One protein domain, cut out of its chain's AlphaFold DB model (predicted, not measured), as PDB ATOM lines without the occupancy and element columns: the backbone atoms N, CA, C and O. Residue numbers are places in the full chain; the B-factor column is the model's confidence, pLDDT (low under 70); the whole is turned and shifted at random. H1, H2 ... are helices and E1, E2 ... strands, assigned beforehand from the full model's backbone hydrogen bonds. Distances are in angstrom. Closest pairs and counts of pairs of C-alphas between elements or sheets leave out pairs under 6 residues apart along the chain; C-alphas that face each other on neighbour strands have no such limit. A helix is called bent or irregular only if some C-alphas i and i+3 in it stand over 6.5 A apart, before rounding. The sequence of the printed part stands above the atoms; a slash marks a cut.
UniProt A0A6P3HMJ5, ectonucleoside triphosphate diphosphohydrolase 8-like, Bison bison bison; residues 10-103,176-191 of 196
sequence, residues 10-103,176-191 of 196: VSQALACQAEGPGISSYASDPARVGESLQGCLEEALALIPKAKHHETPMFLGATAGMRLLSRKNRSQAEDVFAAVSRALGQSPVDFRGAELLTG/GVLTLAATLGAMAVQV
ATOM      1  N   VAL A  10     -35.794  19.407  29.517       70.56
ATOM      2  CA  VAL A  10     -35.079  19.683  30.753       70.56
ATOM      3  C   VAL A  10     -35.559  18.709  31.822       70.56
ATOM      4  O   VAL A  10     -36.757  18.545  32.037       70.56
ATOM      5  N   SER A  11     -34.620  18.081  32.521       72.44
ATOM      6  CA  SER A  11     -34.894  17.207  33.664       72.44
ATOM      7  C   SER A  11     -34.049  17.616  34.862       72.44
ATOM      8  O   SER A  11     -32.912  18.057  34.695       72.44
ATOM      9  N   GLN A  12     -34.571  17.440  36.074       77.75
ATOM     10  CA  GLN A  12     -33.785  17.636  37.288       77.75
ATOM     11  C   GLN A  12     -32.725  16.532  37.415       77.75
ATOM     12  O   GLN A  12     -33.051  15.349  37.356       77.75
ATOM     13  N   ALA A  13     -31.465  16.926  37.590       76.88
ATOM     14  CA  ALA A  13     -30.334  16.019  37.768       76.88
ATOM     15  C   ALA A  13     -29.925  15.871  39.242       76.88
ATOM     16  O   ALA A  13     -29.483  14.800  39.647       76.88
ATOM     17  N   LEU A  14     -30.084  16.931  40.041       80.62
ATOM     18  CA  LEU A  14     -29.736  16.950  41.463       80.62
ATOM     19  C   LEU A  14     -30.687  17.857  42.253       80.62
ATOM     20  O   LEU A  14     -31.164  18.877  41.745       80.62
ATOM     21  N   ALA A  15     -30.930  17.480  43.506       84.12
ATOM     22  CA  ALA A  15     -31.542  18.311  44.534       84.12
ATOM     23  C   ALA A  15     -30.649  18.262  45.779       84.12
ATOM     24  O   ALA A  15     -30.398  17.172  46.285       84.12
ATOM     25  N   CYS A  16     -30.211  19.412  46.283       83.25
ATOM     26  CA  CYS A  16     -29.512  19.504  47.564       83.25
ATOM     27  C   CYS A  16     -30.220  20.508  48.466       83.25
ATOM     28  O   CYS A  16     -30.661  21.556  47.996       83.25
ATOM     29  N   GLN A  17     -30.340  20.197  49.753       85.19
ATOM     30  CA  GLN A  17     -30.856  21.123  50.752       85.19
ATOM     31  C   GLN A  17     -29.684  21.649  51.574       85.19
ATOM     32  O   GLN A  17     -29.025  20.883  52.272       85.19
ATOM     33  N   ALA A  18     -29.417  22.948  51.472       85.75
ATOM     34  CA  ALA A  18     -28.303  23.570  52.164       85.75
ATOM     35  C   ALA A  18     -28.561  23.588  53.674       85.75
ATOM     36  O   ALA A  18     -29.695  23.782  54.128       85.75
ATOM     37  N   GLU A  19     -27.503  23.358  54.446       80.81
ATOM     38  CA  GLU A  19     -27.600  23.254  55.895       80.81
ATOM     39  C   GLU A  19     -27.909  24.613  56.538       80.81
ATOM     40  O   GLU A  19     -27.399  25.666  56.147       80.81
ATOM     41  N   GLY A  20     -28.739  24.582  57.581       85.19
ATOM     42  CA  GLY A  20     -29.117  25.768  58.343       85.19
ATOM     43  C   GLY A  20     -30.360  26.496  57.810       85.19
ATOM     44  O   GLY A  20     -31.116  25.964  56.997       85.19
ATOM     45  N   PRO A  21     -30.639  27.703  58.337       89.31
ATOM     46  CA  PRO A  21     -31.834  28.461  57.983       89.31
ATOM     47  C   PRO A  21     -31.709  29.130  56.605       89.31
ATOM     48  O   PRO A  21     -30.629  29.229  56.029       89.31
ATOM     49  N   GLY A  22     -32.823  29.669  56.101       87.75
ATOM     50  CA  GLY A  22     -32.827  30.468  54.872       87.75
ATOM     51  C   GLY A  22     -31.973  31.740  54.972       87.75
ATOM     52  O   GLY A  22     -31.750  32.273  56.061       87.75
ATOM     53  N   ILE A  23     -31.555  32.275  53.817       91.62
ATOM     54  CA  ILE A  23     -30.611  33.406  53.725       91.62
ATOM     55  C   ILE A  23     -31.034  34.659  54.518       91.62
ATOM     56  O   ILE A  23     -30.186  35.392  55.019       91.62
ATOM     57  N   SER A  24     -32.339  34.880  54.716       91.56
ATOM     58  CA  SER A  24     -32.855  36.008  55.504       91.56
ATOM     59  C   SER A  24     -32.459  35.960  56.982       91.56
ATOM     60  O   SER A  24     -32.436  36.996  57.641       91.56
ATOM     61  N   SER A  25     -32.154  34.776  57.518       92.50
ATOM     62  CA  SER A  25     -31.732  34.613  58.914       92.50
ATOM     63  C   SER A  25     -30.295  35.071  59.165       92.50
ATOM     64  O   SER A  25     -29.915  35.251  60.317       92.50
ATOM     65  N   TYR A  26     -29.516  35.322  58.110       94.06
ATOM     66  CA  TYR A  26     -28.147  35.833  58.199       94.06
ATOM     67  C   TYR A  26     -28.084  37.369  58.172       94.06
ATOM     68  O   TYR A  26     -27.013  37.939  58.024       94.06
ATOM     69  N   ALA A  27     -29.209  38.069  58.354       93.62
ATOM     70  CA  ALA A  27     -29.276  39.536  58.335       93.62
ATOM     71  C   ALA A  27     -28.309  40.237  59.313       93.62
ATOM     72  O   ALA A  27     -27.865  41.350  59.047       93.62
ATOM     73  N   SER A  28     -28.004  39.610  60.453       93.50
ATOM     74  CA  SER A  28     -27.048  40.131  61.440       93.50
ATOM     75  C   SER A  28     -25.598  39.726  61.172       93.50
ATOM     76  O   SER A  28     -24.697  40.325  61.749       93.50
ATOM     77  N   ASP A  29     -25.379  38.704  60.345       94.38
ATOM     78  CA  ASP A  29     -24.052  38.196  59.992       94.38
ATOM     79  C   ASP A  29     -24.043  37.642  58.551       94.38
ATOM     80  O   ASP A  29     -24.043  36.423  58.338       94.38
ATOM     81  N   PRO A  30     -24.076  38.530  57.535       93.31
ATOM     82  CA  PRO A  30     -24.183  38.121  56.136       93.31
ATOM     83  C   PRO A  30     -22.995  37.291  55.648       93.31
ATOM     84  O   PRO A  30     -23.140  36.523  54.702       93.31
ATOM     85  N   ALA A  31     -21.825  37.407  56.287       89.94
ATOM     86  CA  ALA A  31     -20.614  36.695  55.880       89.94
ATOM     87  C   ALA A  31     -20.794  35.166  55.900       89.94
ATOM     88  O   ALA A  31     -20.227  34.469  55.060       89.94
ATOM     89  N   ARG A  32     -21.645  34.655  56.795       91.44
ATOM     90  CA  ARG A  32     -21.912  33.218  56.954       91.44
ATOM     91  C   ARG A  32     -22.837  32.621  55.894       91.44
ATOM     92  O   ARG A  32     -22.962  31.402  55.815       91.44
ATOM     93  N   VAL A  33     -23.475  33.446  55.062       90.94
ATOM     94  CA  VAL A  33     -24.365  32.946  54.002       90.94
ATOM     95  C   VAL A  33     -23.603  32.164  52.930       90.94
ATOM     96  O   VAL A  33     -24.154  31.254  52.327       90.94
ATOM     97  N   GLY A  34     -22.330  32.497  52.687       87.88
ATOM     98  CA  GLY A  34     -21.513  31.762  51.721       87.88
ATOM     99  C   GLY A  34     -21.221  30.340  52.192       87.88
ATOM    100  O   GLY A  34     -21.382  29.394  51.429       87.88
ATOM    101  N   GLU A  35     -20.873  30.190  53.471       90.12
ATOM    102  CA  GLU A  35     -20.582  28.893  54.090       90.12
ATOM    103  C   GLU A  35     -21.788  27.952  54.034       90.12
ATOM    104  O   GLU A  35     -21.633  26.771  53.731       90.12
ATOM    105  N   SER A  36     -23.000  28.472  54.256       88.69
ATOM    106  CA  SER A  36     -24.219  27.656  54.225       88.69
ATOM    107  C   SER A  36     -24.586  27.155  52.826       88.69
ATOM    108  O   SER A  36     -25.267  26.140  52.699       88.69
ATOM    109  N   LEU A  37     -24.113  27.824  51.770       89.81
ATOM    110  CA  LEU A  37     -24.337  27.434  50.374       89.81
ATOM    111  C   LEU A  37     -23.233  26.527  49.814       89.81
ATOM    112  O   LEU A  37     -23.459  25.840  48.816       89.81
ATOM    113  N   GLN A  38     -22.059  26.511  50.448       89.94
ATOM    114  CA  GLN A  38     -20.859  25.863  49.924       89.94
ATOM    115  C   GLN A  38     -21.052  24.358  49.694       89.94
ATOM    116  O   GLN A  38     -20.692  23.859  48.631       89.94
ATOM    117  N   GLY A  39     -21.675  23.645  50.639       90.38
ATOM    118  CA  GLY A  39     -21.873  22.194  50.530       90.38
ATOM    119  C   GLY A  39     -22.676  21.793  49.288       90.38
ATOM    120  O   GLY A  39     -22.226  20.975  48.487       90.38
ATOM    121  N   CYS A  40     -23.826  22.436  49.062       90.12
ATOM    122  CA  CYS A  40     -24.625  22.155  47.870       90.12
ATOM    123  C   CYS A  40     -23.971  22.650  46.575       90.12
ATOM    124  O   CYS A  40     -24.191  22.068  45.511       90.12
ATOM    125  N   LEU A  41     -23.187  23.731  46.638       90.25
ATOM    126  CA  LEU A  41     -22.434  24.213  45.487       90.25
ATOM    127  C   LEU A  41     -21.394  23.180  45.042       90.25
ATOM    128  O   LEU A  41     -21.292  22.886  43.852       90.25
ATOM    129  N   GLU A  42     -20.653  22.600  45.982       91.69
ATOM    130  CA  GLU A  42     -19.658  21.563  45.701       91.69
ATOM    131  C   GLU A  42     -20.292  20.298  45.116       91.69
ATOM    132  O   GLU A  42     -19.783  19.762  44.129       91.69
ATOM    133  N   GLU A  43     -21.432  19.863  45.657       88.88
ATOM    134  CA  GLU A  43     -22.173  18.711  45.133       88.88
ATOM    135  C   GLU A  43     -22.649  18.948  43.690       88.88
ATOM    136  O   GLU A  43     -22.476  18.095  42.816       88.88
ATOM    137  N   ALA A  44     -23.165  20.147  43.398       88.19
ATOM    138  CA  ALA A  44     -23.547  20.528  42.043       88.19
ATOM    139  C   ALA A  44     -22.337  20.566  41.090       88.19
ATOM    140  O   ALA A  44     -22.403  20.039  39.978       88.19
ATOM    141  N   LEU A  45     -21.212  21.147  41.518       88.56
ATOM    142  CA  LEU A  45     -19.986  21.229  40.717       88.56
ATOM    143  C   LEU A  45     -19.363  19.858  40.431       88.56
ATOM    144  O   LEU A  45     -18.744  19.689  39.378       88.56
ATOM    145  N   ALA A  46     -19.529  18.891  41.337       91.19
ATOM    146  CA  ALA A  46     -19.083  17.514  41.143       91.19
ATOM    147  C   ALA A  46     -19.881  16.787  40.048       91.19
ATOM    148  O   ALA A  46     -19.329  15.933  39.353       91.19
ATOM    149  N   LEU A  47     -21.157  17.144  39.865       87.44
ATOM    150  CA  LEU A  47     -22.019  16.581  38.826       87.44
ATOM    151  C   LEU A  47     -21.769  17.211  37.449       87.44
ATOM    152  O   LEU A  47     -21.820  16.521  36.429       87.44
ATOM    153  N   ILE A  48     -21.519  18.523  37.399       84.50
ATOM    154  CA  ILE A  48     -21.345  19.242  36.134       84.50
ATOM    155  C   ILE A  48     -19.947  18.938  35.569       84.50
ATOM    156  O   ILE A  48     -18.941  19.195  36.237       84.50
ATOM    157  N   PRO A  49     -19.827  18.458  34.316       86.38
ATOM    158  CA  PRO A  49     -18.525  18.271  33.686       86.38
ATOM    159  C   PRO A  49     -17.717  19.572  33.677       86.38
ATOM    160  O   PRO A  49     -18.232  20.610  33.268       86.38
ATOM    161  N   LYS A  50     -16.428  19.521  34.041       89.25
ATOM    162  CA  LYS A  50     -15.562  20.719  34.122       89.25
ATOM    163  C   LYS A  50     -15.569  21.574  32.851       89.25
ATOM    164  O   LYS A  50     -15.602  22.794  32.926       89.25
ATOM    165  N   ALA A  51     -15.604  20.935  31.679       88.19
ATOM    166  CA  ALA A  51     -15.668  21.624  30.388       88.19
ATOM    167  C   ALA A  51     -16.958  22.446  30.184       88.19
ATOM    168  O   ALA A  51     -17.000  23.305  29.313       88.19
ATOM    169  N   LYS A  52     -18.009  22.170  30.965       84.62
ATOM    170  CA  LYS A  52     -19.309  22.844  30.919       84.62
ATOM    171  C   LYS A  52     -19.521  23.849  32.044       84.62
ATOM    172  O   LYS A  52     -20.542  24.528  32.014       84.62
ATOM    173  N   HIS A  53     -18.588  23.992  32.992       85.56
ATOM    174  CA  HIS A  53     -18.749  24.905  34.133       85.56
ATOM    175  C   HIS A  53     -19.083  26.325  33.665       85.56
ATOM    176  O   HIS A  53     -20.187  26.790  33.922       85.56
ATOM    177  N   HIS A  54     -18.223  26.944  32.856       87.81
ATOM    178  CA  HIS A  54     -18.425  28.313  32.356       87.81
ATOM    179  C   HIS A  54     -19.657  28.514  31.455       87.81
ATOM    180  O   HIS A  54     -20.057  29.648  31.222       87.81
ATOM    181  N   GLU A  55     -20.251  27.441  30.924       83.56
ATOM    182  CA  GLU A  55     -21.480  27.510  30.118       83.56
ATOM    183  C   GLU A  55     -22.746  27.292  30.960       83.56
ATOM    184  O   GLU A  55     -23.853  27.474  30.455       83.56
ATOM    185  N   THR A  56     -22.603  26.857  32.215       83.00
ATOM    186  CA  THR A  56     -23.726  26.488  33.080       83.00
ATOM    187  C   THR A  56     -24.210  27.714  33.853       83.00
ATOM    188  O   THR A  56     -23.464  28.212  34.696       83.00
ATOM    189  N   PRO A  57     -25.428  28.223  33.604       86.44
ATOM    190  CA  PRO A  57     -25.922  29.399  34.302       86.44
ATOM    191  C   PRO A  57     -26.391  29.102  35.734       86.44
ATOM    192  O   PRO A  57     -27.137  28.165  36.001       86.44
ATOM    193  N   MET A  58     -26.033  29.967  36.671       87.81
ATOM    194  CA  MET A  58     -26.458  29.891  38.065       87.81
ATOM    195  C   MET A  58     -27.268  31.122  38.453       87.81
ATOM    196  O   MET A  58     -26.848  32.252  38.201       87.81
ATOM    197  N   PHE A  59     -28.395  30.890  39.128       87.75
ATOM    198  CA  PHE A  59     -29.274  31.935  39.637       87.75
ATOM    199  C   PHE A  59     -29.702  31.633  41.075       87.75
ATOM    200  O   PHE A  59     -29.942  30.484  41.450       87.75
ATOM    201  N   LEU A  60     -29.860  32.674  41.887       90.06
ATOM    202  CA  LEU A  60     -30.494  32.547  43.197       90.06
ATOM    203  C   LEU A  60     -31.799  33.335  43.227       90.06
ATOM    204  O   LEU A  60     -31.811  34.537  42.973       90.06
ATOM    205  N   GLY A  61     -32.888  32.650  43.568       89.44
ATOM    206  CA  GLY A  61     -34.208  33.242  43.739       89.44
ATOM    207  C   GLY A  61     -34.600  33.234  45.210       89.44
ATOM    208  O   GLY A  61     -34.860  32.182  45.798       89.44
ATOM    209  N   ALA A  62     -34.663  34.413  45.821       89.31
ATOM    210  CA  ALA A  62     -35.126  34.544  47.193       89.31
ATOM    211  C   ALA A  62     -36.620  34.881  47.243       89.31
ATOM    212  O   ALA A  62     -37.072  35.749  46.502       89.31
ATOM    213  N   THR A  63     -37.383  34.247  48.137       87.00
ATOM    214  CA  THR A  63     -38.844  34.433  48.195       87.00
ATOM    215  C   THR A  63     -39.297  35.166  49.468       87.00
ATOM    216  O   THR A  63     -38.724  36.189  49.861       87.00
ATOM    217  N   ALA A  64     -40.374  34.709  50.112       86.94
ATOM    218  CA  ALA A  64     -41.071  35.395  51.198       86.94
ATOM    219  C   ALA A  64     -40.173  35.823  52.367       86.94
ATOM    220  O   ALA A  64     -40.353  36.925  52.891       86.94
ATOM    221  N   GLY A  65     -39.195  35.000  52.759       88.56
ATOM    222  CA  GLY A  65     -38.274  35.319  53.857       88.56
ATOM    223  C   GLY A  65     -37.478  36.600  53.595       88.56
ATOM    224  O   GLY A  65     -37.464  37.515  54.421       88.56
ATOM    225  N   MET A  66     -36.906  36.732  52.396       92.31
ATOM    226  CA  MET A  66     -36.204  37.955  51.995       92.31
ATOM    227  C   MET A  66     -37.159  39.115  51.708       92.31
ATOM    228  O   MET A  66     -36.812  40.259  51.991       92.31
ATOM    229  N   ARG A  67     -38.392  38.854  51.245       91.25
ATOM    230  CA  ARG A  67     -39.426  39.904  51.107       91.25
ATOM    231  C   ARG A  67     -39.790  40.502  52.466       91.25
ATOM    232  O   ARG A  67     -40.094  41.689  52.569       91.25
ATOM    233  N   LEU A  68     -39.808  39.688  53.522       92.19
ATOM    234  CA  LEU A  68     -40.012  40.154  54.895       92.19
ATOM    235  C   LEU A  68     -38.806  40.948  55.399       92.19
ATOM    236  O   LEU A  68     -39.006  42.032  55.944       92.19
ATOM    237  N   LEU A  69     -37.584  40.451  55.186       92.94
ATOM    238  CA  LEU A  69     -36.370  41.164  55.585       92.94
ATOM    239  C   LEU A  69     -36.264  42.522  54.887       92.94
ATOM    240  O   LEU A  69     -36.133  43.526  55.570       92.94
ATOM    241  N   SER A  70     -36.425  42.575  53.564       94.75
ATOM    242  CA  SER A  70     -36.345  43.812  52.775       94.75
ATOM    243  C   SER A  70     -37.343  44.883  53.241       94.75
ATOM    244  O   SER A  70     -36.997  46.059  53.333       94.75
ATOM    245  N   ARG A  71     -38.560  44.478  53.638       95.31
ATOM    246  CA  ARG A  71     -39.567  45.389  54.216       95.31
ATOM    247  C   ARG A  71     -39.208  45.888  55.615       95.31
ATOM    248  O   ARG A  71     -39.561  47.010  55.957       95.31
ATOM    249  N   LYS A  72     -38.564  45.053  56.435       95.12
ATOM    250  CA  LYS A  72     -38.160  45.414  57.803       95.12
ATOM    251  C   LYS A  72     -36.886  46.253  57.822       95.12
ATOM    252  O   LYS A  72     -36.805  47.223  58.564       95.12
ATOM    253  N   ASN A  73     -35.894  45.849  57.040       96.00
ATOM    254  CA  ASN A  73     -34.589  46.475  56.952       96.00
ATOM    255  C   ASN A  73     -33.982  46.220  55.567       96.00
ATOM    256  O   ASN A  73     -33.386  45.174  55.297       96.00
ATOM    257  N   ARG A  74     -34.131  47.212  54.689       95.94
ATOM    258  CA  ARG A  74     -33.632  47.149  53.317       95.94
ATOM    259  C   ARG A  74     -32.110  47.013  53.245       95.94
ATOM    260  O   ARG A  74     -31.637  46.201  52.463       95.94
ATOM    261  N   SER A  75     -31.373  47.737  54.092       96.81
ATOM    262  CA  SER A  75     -29.903  47.681  54.123       96.81
ATOM    263  C   SER A  75     -29.416  46.267  54.425       96.81
ATOM    264  O   SER A  75     -28.584  45.740  53.704       96.81
ATOM    265  N   GLN A  76     -30.003  45.603  55.426       96.06
ATOM    266  CA  GLN A  76     -29.630  44.222  55.751       96.06
ATOM    267  C   GLN A  76     -29.966  43.238  54.629       96.06
ATOM    268  O   GLN A  76     -29.225  42.287  54.400       96.06
ATOM    269  N   ALA A  77     -31.082  43.439  53.923       95.88
ATOM    270  CA  ALA A  77     -31.399  42.612  52.765       95.88
ATOM    271  C   ALA A  77     -30.366  42.793  51.640       95.88
ATOM    272  O   ALA A  77     -29.942  41.804  51.044       95.88
ATOM    273  N   GLU A  78     -29.947  44.032  51.374       96.44
ATOM    274  CA  GLU A  78     -28.900  44.357  50.400       96.44
ATOM    275  C   GLU A  78     -27.547  43.747  50.808       96.44
ATOM    276  O   GLU A  78     -26.887  43.130  49.971       96.44
ATOM    277  N   ASP A  79     -27.187  43.797  52.094       96.94
ATOM    278  CA  ASP A  79     -25.963  43.179  52.621       96.94
ATOM    279  C   ASP A  79     -25.962  41.651  52.445       96.94
ATOM    280  O   ASP A  79     -24.953  41.064  52.044       96.94
ATOM    281  N   VAL A  80     -27.104  40.993  52.682       95.94
ATOM    282  CA  VAL A  80     -27.270  39.548  52.442       95.94
ATOM    283  C   VAL A  80     -27.122  39.217  50.956       95.94
ATOM    284  O   VAL A  80     -26.372  38.303  50.614       95.94
ATOM    285  N   PHE A  81     -27.772  39.962  50.055       95.75
ATOM    286  CA  PHE A  81     -27.624  39.739  48.611       95.75
ATOM    287  C   PHE A  81     -26.194  39.995  48.119       95.75
ATOM    288  O   PHE A  81     -25.701  39.259  47.258       95.75
ATOM    289  N   ALA A  82     -25.502  40.988  48.679       96.12
ATOM    290  CA  ALA A  82     -24.104  41.257  48.369       96.12
ATOM    291  C   ALA A  82     -23.189  40.111  48.828       96.12
ATOM    292  O   ALA A  82     -22.284  39.709  48.091       96.12
ATOM    293  N   ALA A  83     -23.432  39.551  50.016       95.38
ATOM    294  CA  ALA A  83     -22.683  38.406  50.523       95.38
ATOM    295  C   ALA A  83     -22.934  37.137  49.691       95.38
ATOM    296  O   ALA A  83     -21.979  36.461  49.310       95.38
ATOM    297  N   VAL A  84     -24.190  36.871  49.319       94.19
ATOM    298  CA  VAL A  84     -24.560  35.781  48.400       94.19
ATOM    299  C   VAL A  84     -23.856  35.938  47.054       94.19
ATOM    300  O   VAL A  84     -23.221  35.002  46.578       94.19
ATOM    301  N   SER A  85     -23.928  37.128  46.453       94.56
ATOM    302  CA  SER A  85     -23.325  37.392  45.142       94.56
ATOM    303  C   SER A  85     -21.810  37.219  45.177       94.56
ATOM    304  O   SER A  85     -21.221  36.697  44.235       94.56
ATOM    305  N   ARG A  86     -21.169  37.607  46.285       94.31
ATOM    306  CA  ARG A  86     -19.736  37.395  46.496       94.31
ATOM    307  C   ARG A  86     -19.384  35.917  46.638       94.31
ATOM    308  O   ARG A  86     -18.340  35.519  46.134       94.31
ATOM    309  N   ALA A  87     -20.204  35.133  47.335       91.94
ATOM    310  CA  ALA A  87     -19.963  33.706  47.533       91.94
ATOM    311  C   ALA A  87     -20.161  32.919  46.230       91.94
ATOM    312  O   ALA A  87     -19.262  32.215  45.784       91.94
ATOM    313  N   LEU A  88     -21.307  33.101  45.572       91.38
ATOM    314  CA  LEU A  88     -21.645  32.379  44.345       91.38
ATOM    315  C   LEU A  88     -20.842  32.865  43.133       91.38
ATOM    316  O   LEU A  88     -20.488  32.060  42.276       91.38
ATOM    317  N   GLY A  89     -20.480  34.149  43.085       92.69
ATOM    318  CA  GLY A  89     -19.658  34.717  42.013       92.69
ATOM    319  C   GLY A  89     -18.205  34.224  41.986       92.69
ATOM    320  O   GLY A  89     -17.500  34.495  41.020       92.69
ATOM    321  N   GLN A  90     -17.744  33.508  43.017       92.25
ATOM    322  CA  GLN A  90     -16.434  32.839  43.023       92.25
ATOM    323  C   GLN A  90     -16.471  31.444  42.378       92.25
ATOM    324  O   GLN A  90     -15.423  30.837  42.161       92.25
ATOM    325  N   SER A  91     -17.665  30.925  42.086       90.06
ATOM    326  CA  SER A  91     -17.847  29.622  41.455       90.06
ATOM    327  C   SER A  91     -17.349  29.623  40.001       90.06
ATOM    328  O   SER A  91     -17.452  30.644  39.322       90.06
ATOM    329  N   PRO A  92     -16.849  28.490  39.467       91.88
ATOM    330  CA  PRO A  92     -16.442  28.392  38.062       91.88
ATOM    331  C   PRO A  92     -17.613  28.425  37.062       91.88
ATOM    332  O   PRO A  92     -17.375  28.407  35.853       91.88
ATOM    333  N   VAL A  93     -18.863  28.438  37.534       89.38
ATOM    334  CA  VAL A  93     -20.055  28.507  36.675       89.38
ATOM    335  C   VAL A  93     -20.521  29.943  36.423       89.38
ATOM    336  O   VAL A  93     -20.127  30.867  37.130       89.38
ATOM    337  N   ASP A  94     -21.359  30.140  35.406       87.44
ATOM    338  CA  ASP A  94     -21.856  31.455  34.982       87.44
ATOM    339  C   ASP A  94     -22.914  31.991  35.965       87.44
ATOM    340  O   ASP A  94     -24.116  31.790  35.786       87.44
ATOM    341  N   PHE A  95     -22.475  32.637  37.050       91.12
ATOM    342  CA  PHE A  95     -23.377  33.263  38.019       91.12
ATOM    343  C   PHE A  95     -23.997  34.544  37.454       91.12
ATOM    344  O   PHE A  95     -23.323  35.555  37.260       91.12
ATOM    345  N   ARG A  96     -25.313  34.509  37.240       87.94
ATOM    346  CA  ARG A  96     -26.064  35.588  36.584       87.94
ATOM    347  C   ARG A  96     -26.787  36.523  37.539       87.94
ATOM    348  O   ARG A  96     -27.255  37.572  37.107       87.94
ATOM    349  N   GLY A  97     -26.858  36.173  38.819       88.06
ATOM    350  CA  GLY A  97     -27.377  37.063  39.848       88.06
ATOM    351  C   GLY A  97     -28.200  36.369  40.922       88.06
ATOM    352  O   GLY A  97     -28.579  35.199  40.823       88.06
ATOM    353  N   ALA A  98     -28.464  37.146  41.969       89.06
ATOM    354  CA  ALA A  98     -29.359  36.804  43.056       89.06
ATOM    355  C   ALA A  98     -30.468  37.856  43.123       89.06
ATOM    356  O   ALA A  98     -30.184  39.041  43.294       89.06
ATOM    357  N   GLU A  99     -31.719  37.425  42.991       88.06
ATOM    358  CA  GLU A  99     -32.868  38.322  42.888       88.06
ATOM    359  C   GLU A  99     -33.951  37.994  43.917       88.06
ATOM    360  O   GLU A  99     -34.114  36.857  44.373       88.06
ATOM    361  N   LEU A 100     -34.703  39.028  44.295       88.69
ATOM    362  CA  LEU A 100     -35.880  38.901  45.140       88.69
ATOM    363  C   LEU A 100     -37.105  38.650  44.261       88.69
ATOM    364  O   LEU A 100     -37.610  39.578  43.633       88.69
ATOM    365  N   LEU A 101     -37.608  37.419  44.264       85.12
ATOM    366  CA  LEU A 101     -38.784  37.051  43.486       85.12
ATOM    367  C   LEU A 101     -40.040  37.704  44.062       85.12
ATOM    368  O   LEU A 101     -40.293  37.681  45.278       85.12
ATOM    369  N   THR A 102     -40.863  38.272  43.181       83.50
ATOM    370  CA  THR A 102     -42.200  38.712  43.568       83.50
ATOM    371  C   THR A 102     -43.102  37.500  43.809       83.50
ATOM    372  O   THR A 102     -42.808  36.375  43.408       83.50
ATOM    373  N   GLY A 103     -44.249  37.716  44.462       76.25
ATOM    374  CA  GLY A 103     -45.237  36.642  44.608       76.25
ATOM    375  C   GLY A 103     -45.817  36.178  43.265       76.25
ATOM    376  O   GLY A 103     -46.230  35.027  43.162       76.25
ATOM    377  N   GLY A 176     -28.957  25.184  31.764       26.38
ATOM    378  CA  GLY A 176     -28.529  24.433  32.937       26.38
ATOM    379  C   GLY A 176     -28.765  25.323  34.141       26.38
ATOM    380  O   GLY A 176     -27.826  25.961  34.574       26.38
ATOM    381  N   VAL A 177     -30.010  25.493  34.592       31.59
ATOM    382  CA  VAL A 177     -30.288  26.411  35.705       31.59
ATOM    383  C   VAL A 177     -29.866  25.717  36.994       31.59
ATOM    384  O   VAL A 177     -30.360  24.636  37.306       31.59
ATOM    385  N   LEU A 178     -28.936  26.320  37.732       29.27
ATOM    386  CA  LEU A 178     -28.862  26.096  39.168       29.27
ATOM    387  C   LEU A 178     -29.879  27.031  39.814       29.27
ATOM    388  O   LEU A 178     -29.640  28.236  39.817       29.27
ATOM    389  N   THR A 179     -31.004  26.513  40.309       34.22
ATOM    390  CA  THR A 179     -31.959  27.327  41.075       34.22
ATOM    391  C   THR A 179     -31.682  27.118  42.547       34.22
ATOM    392  O   THR A 179     -31.903  26.027  43.073       34.22
ATOM    393  N   LEU A 180     -31.222  28.172  43.214       33.62
ATOM    394  CA  LEU A 180     -31.278  28.270  44.665       33.62
ATOM    395  C   LEU A 180     -32.638  28.841  45.066       33.62
ATOM    396  O   LEU A 180     -32.838  30.051  44.981       33.62
ATOM    397  N   ALA A 181     -33.576  27.981  45.463       37.25
ATOM    398  CA  ALA A 181     -34.858  28.405  46.014       37.25
ATOM    399  C   ALA A 181     -34.717  28.554  47.534       37.25
ATOM    400  O   ALA A 181     -34.544  27.568  48.254       37.25
ATOM    401  N   ALA A 182     -34.767  29.791  48.029       33.19
ATOM    402  CA  ALA A 182     -34.841  30.059  49.462       33.19
ATOM    403  C   ALA A 182     -36.311  30.067  49.895       33.19
ATOM    404  O   ALA A 182     -36.958  31.114  49.876       33.19
ATOM    405  N   THR A 183     -36.843  28.907  50.278       38.72
ATOM    406  CA  THR A 183     -38.143  28.818  50.950       38.72
ATOM    407  C   THR A 183     -37.962  29.154  52.433       38.72
ATOM    408  O   THR A 183     -36.862  29.086  52.985       38.72
ATOM    409  N   LEU A 184     -39.016  29.615  53.110       36.88
ATOM    410  CA  LEU A 184     -38.937  29.978  54.530       36.88
ATOM    411  C   LEU A 184     -38.399  28.802  55.366       36.88
ATOM    412  O   LEU A 184     -39.108  27.831  55.602       36.88
ATOM    413  N   GLY A 185     -37.142  28.922  55.806       38.41
ATOM    414  CA  GLY A 185     -36.459  27.948  56.661       38.41
ATOM    415  C   GLY A 185     -35.520  26.966  55.954       38.41
ATOM    416  O   GLY A 185     -34.832  26.241  56.662       38.41
ATOM    417  N   ALA A 186     -35.437  26.956  54.619       34.34
ATOM    418  CA  ALA A 186     -34.556  26.046  53.890       34.34
ATOM    419  C   ALA A 186     -34.026  26.669  52.592       34.34
ATOM    420  O   ALA A 186     -34.693  27.464  51.931       34.34
ATOM    421  N   MET A 187     -32.809  26.291  52.220       42.66
ATOM    422  CA  MET A 187     -32.223  26.614  50.922       42.66
ATOM    423  C   MET A 187     -32.178  25.327  50.108       42.66
ATOM    424  O   MET A 187     -31.688  24.322  50.610       42.66
ATOM    425  N   ALA A 188     -32.685  25.337  48.881       41.72
ATOM    426  CA  ALA A 188     -32.605  24.186  47.987       41.72
ATOM    427  C   ALA A 188     -31.845  24.558  46.716       41.72
ATOM    428  O   ALA A 188     -32.183  25.551  46.086       41.72
ATOM    429  N   VAL A 189     -30.852  23.757  46.342       42.44
ATOM    430  CA  VAL A 189     -30.139  23.807  45.065       42.44
ATOM    431  C   VAL A 189     -30.750  22.777  44.122       42.44
ATOM    432  O   VAL A 189     -30.753  21.586  44.426       42.44
ATOM    433  N   GLN A 190     -31.236  23.217  42.965       44.94
ATOM    434  CA  GLN A 190     -31.716  22.338  41.898       44.94
ATOM    435  C   GLN A 190     -30.833  22.485  40.669       44.94
ATOM    436  O   GLN A 190     -30.687  23.593  40.162       44.94
ATOM    437  N   VAL A 191     -30.264  21.377  40.188       41.91
ATOM    438  CA  VAL A 191     -29.525  21.332  38.920       41.91
ATOM    439  C   VAL A 191     -30.445  20.768  37.850       41.91
ATOM    440  O   VAL A 191     -30.951  19.653  37.994       41.91
TER     441      VAL A 191
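This is residues 10 to 103 and 176 to 191 of the 196 residues of the protein "ectonucleoside triphosphate diphosphohydrolase 8-like" of Bison bison bison (UniProt A0A6P3HMJ5). A twisted sheet of five strands has the two long helices H2 and H5 over one face and no named helix over the other. H2 covers the E1 and E5 side and H5 the E3 side; the short helices H1 and H4 lie toward one end of the long axis, and H3 at the other. The printed part has 110 residues, with the order E1 H1 H2 H3 E2 H4 H5 E3 E4 E5 along the chain; the sheet runs E1 E5 E4 E2 E3 and is mixed. The class is mixed, helices and strands. The whole is compact, with a radius of gyration of the C-alphas of 13.2 A, and elongated, spanning 42 by 24 by 22 A.

In the sheet, E1 is residues 10 to 18, 22.8 A long, from C-alpha 10 at (-35.079, 19.683, 30.753), and bends by 53 degrees at residue 13. E5 is residues 186 to 191, ending at C-alpha 191 at (-29.525, 21.332, 38.920); E4 is residues 178 to 183, E2 residues 57 to 62, and E3 residues 94 to 100, 18.8 A long. H2, residues 30 to 47, is 27.7 A long with a kink of 39 degrees near residue 40. H5, residues 74 to 88, is 21.0 A long and begins at C-alpha 74 at (-33.632, 47.149, 53.317). H1 is residues 23 to 26, H3 residues 50 to 55 and H4 residues 64 to 72. H3 is irregular, with C-alphas 51 and 54 7.5 A apart, and H2 only just, with C-alphas 36 and 39 7.0 A apart.

E1 and E5 are antiparallel, with N 16 and O 189 2.9 A apart, within hydrogen-bond range. E5 and E4 form an antiparallel hairpin, with N 181 and O 188 at 2.9 A. E4 and E2 are parallel, with N 59 and O 178 at 3.0 A, and so are E2 and E3, with N 58 and O 94 at 2.8 A. E2, H4 H5 and E3 make a strand-helix-strand unit, two parallel neighbour strands with helices between, its crossover right-handed. H2, H4 and H5 on one face of the sheet make two layers, a sheet and helices. H2 is over E1 and E5 at a height of 8.8 A, its C-alpha of Cys 40 being 5.6 A from that of Cys 16, the closest to E1. H5 is over E3 at a height of 9.3 A and runs along the strands, at 19 degrees to E3 on the local plane. H2, with residues 30 to 34 alone, touches H5 at a shallow tilt of 33 degrees, only just short of steep, the same way; the closest C-alphas, of Gly 34 and Ala 87, are 4.9 A apart. H4 and H5 form a helical hairpin, closest at the C-alphas of Ser 70 and Ala 77, 5.1 A. H1 touches H4, closest at the C-alphas of Ser 24 and Met 66, 5.2 A. H3 only grazes the sheet with residues 52 to 55. Every O i to N i+4 pair is within hydrogen-bond range in H4 and H5; in H2 it is 10 of 14, in H3 0 of 2, with 2 of 3 O i to N i+3 pairs, and H1 is too short for such a pair.

The C-alphas farthest apart are those of Ala 51 and Lys 72, 42.7 A. Residues 104 to 175 are not printed, and C-alphas 103 and 176 are 23.8 A apart across this cut, in the link from E3 to E4. The links that are printed whole are tight. The mean pLDDT of the printed part is 81.7, and residues 176 to 191 are under 70.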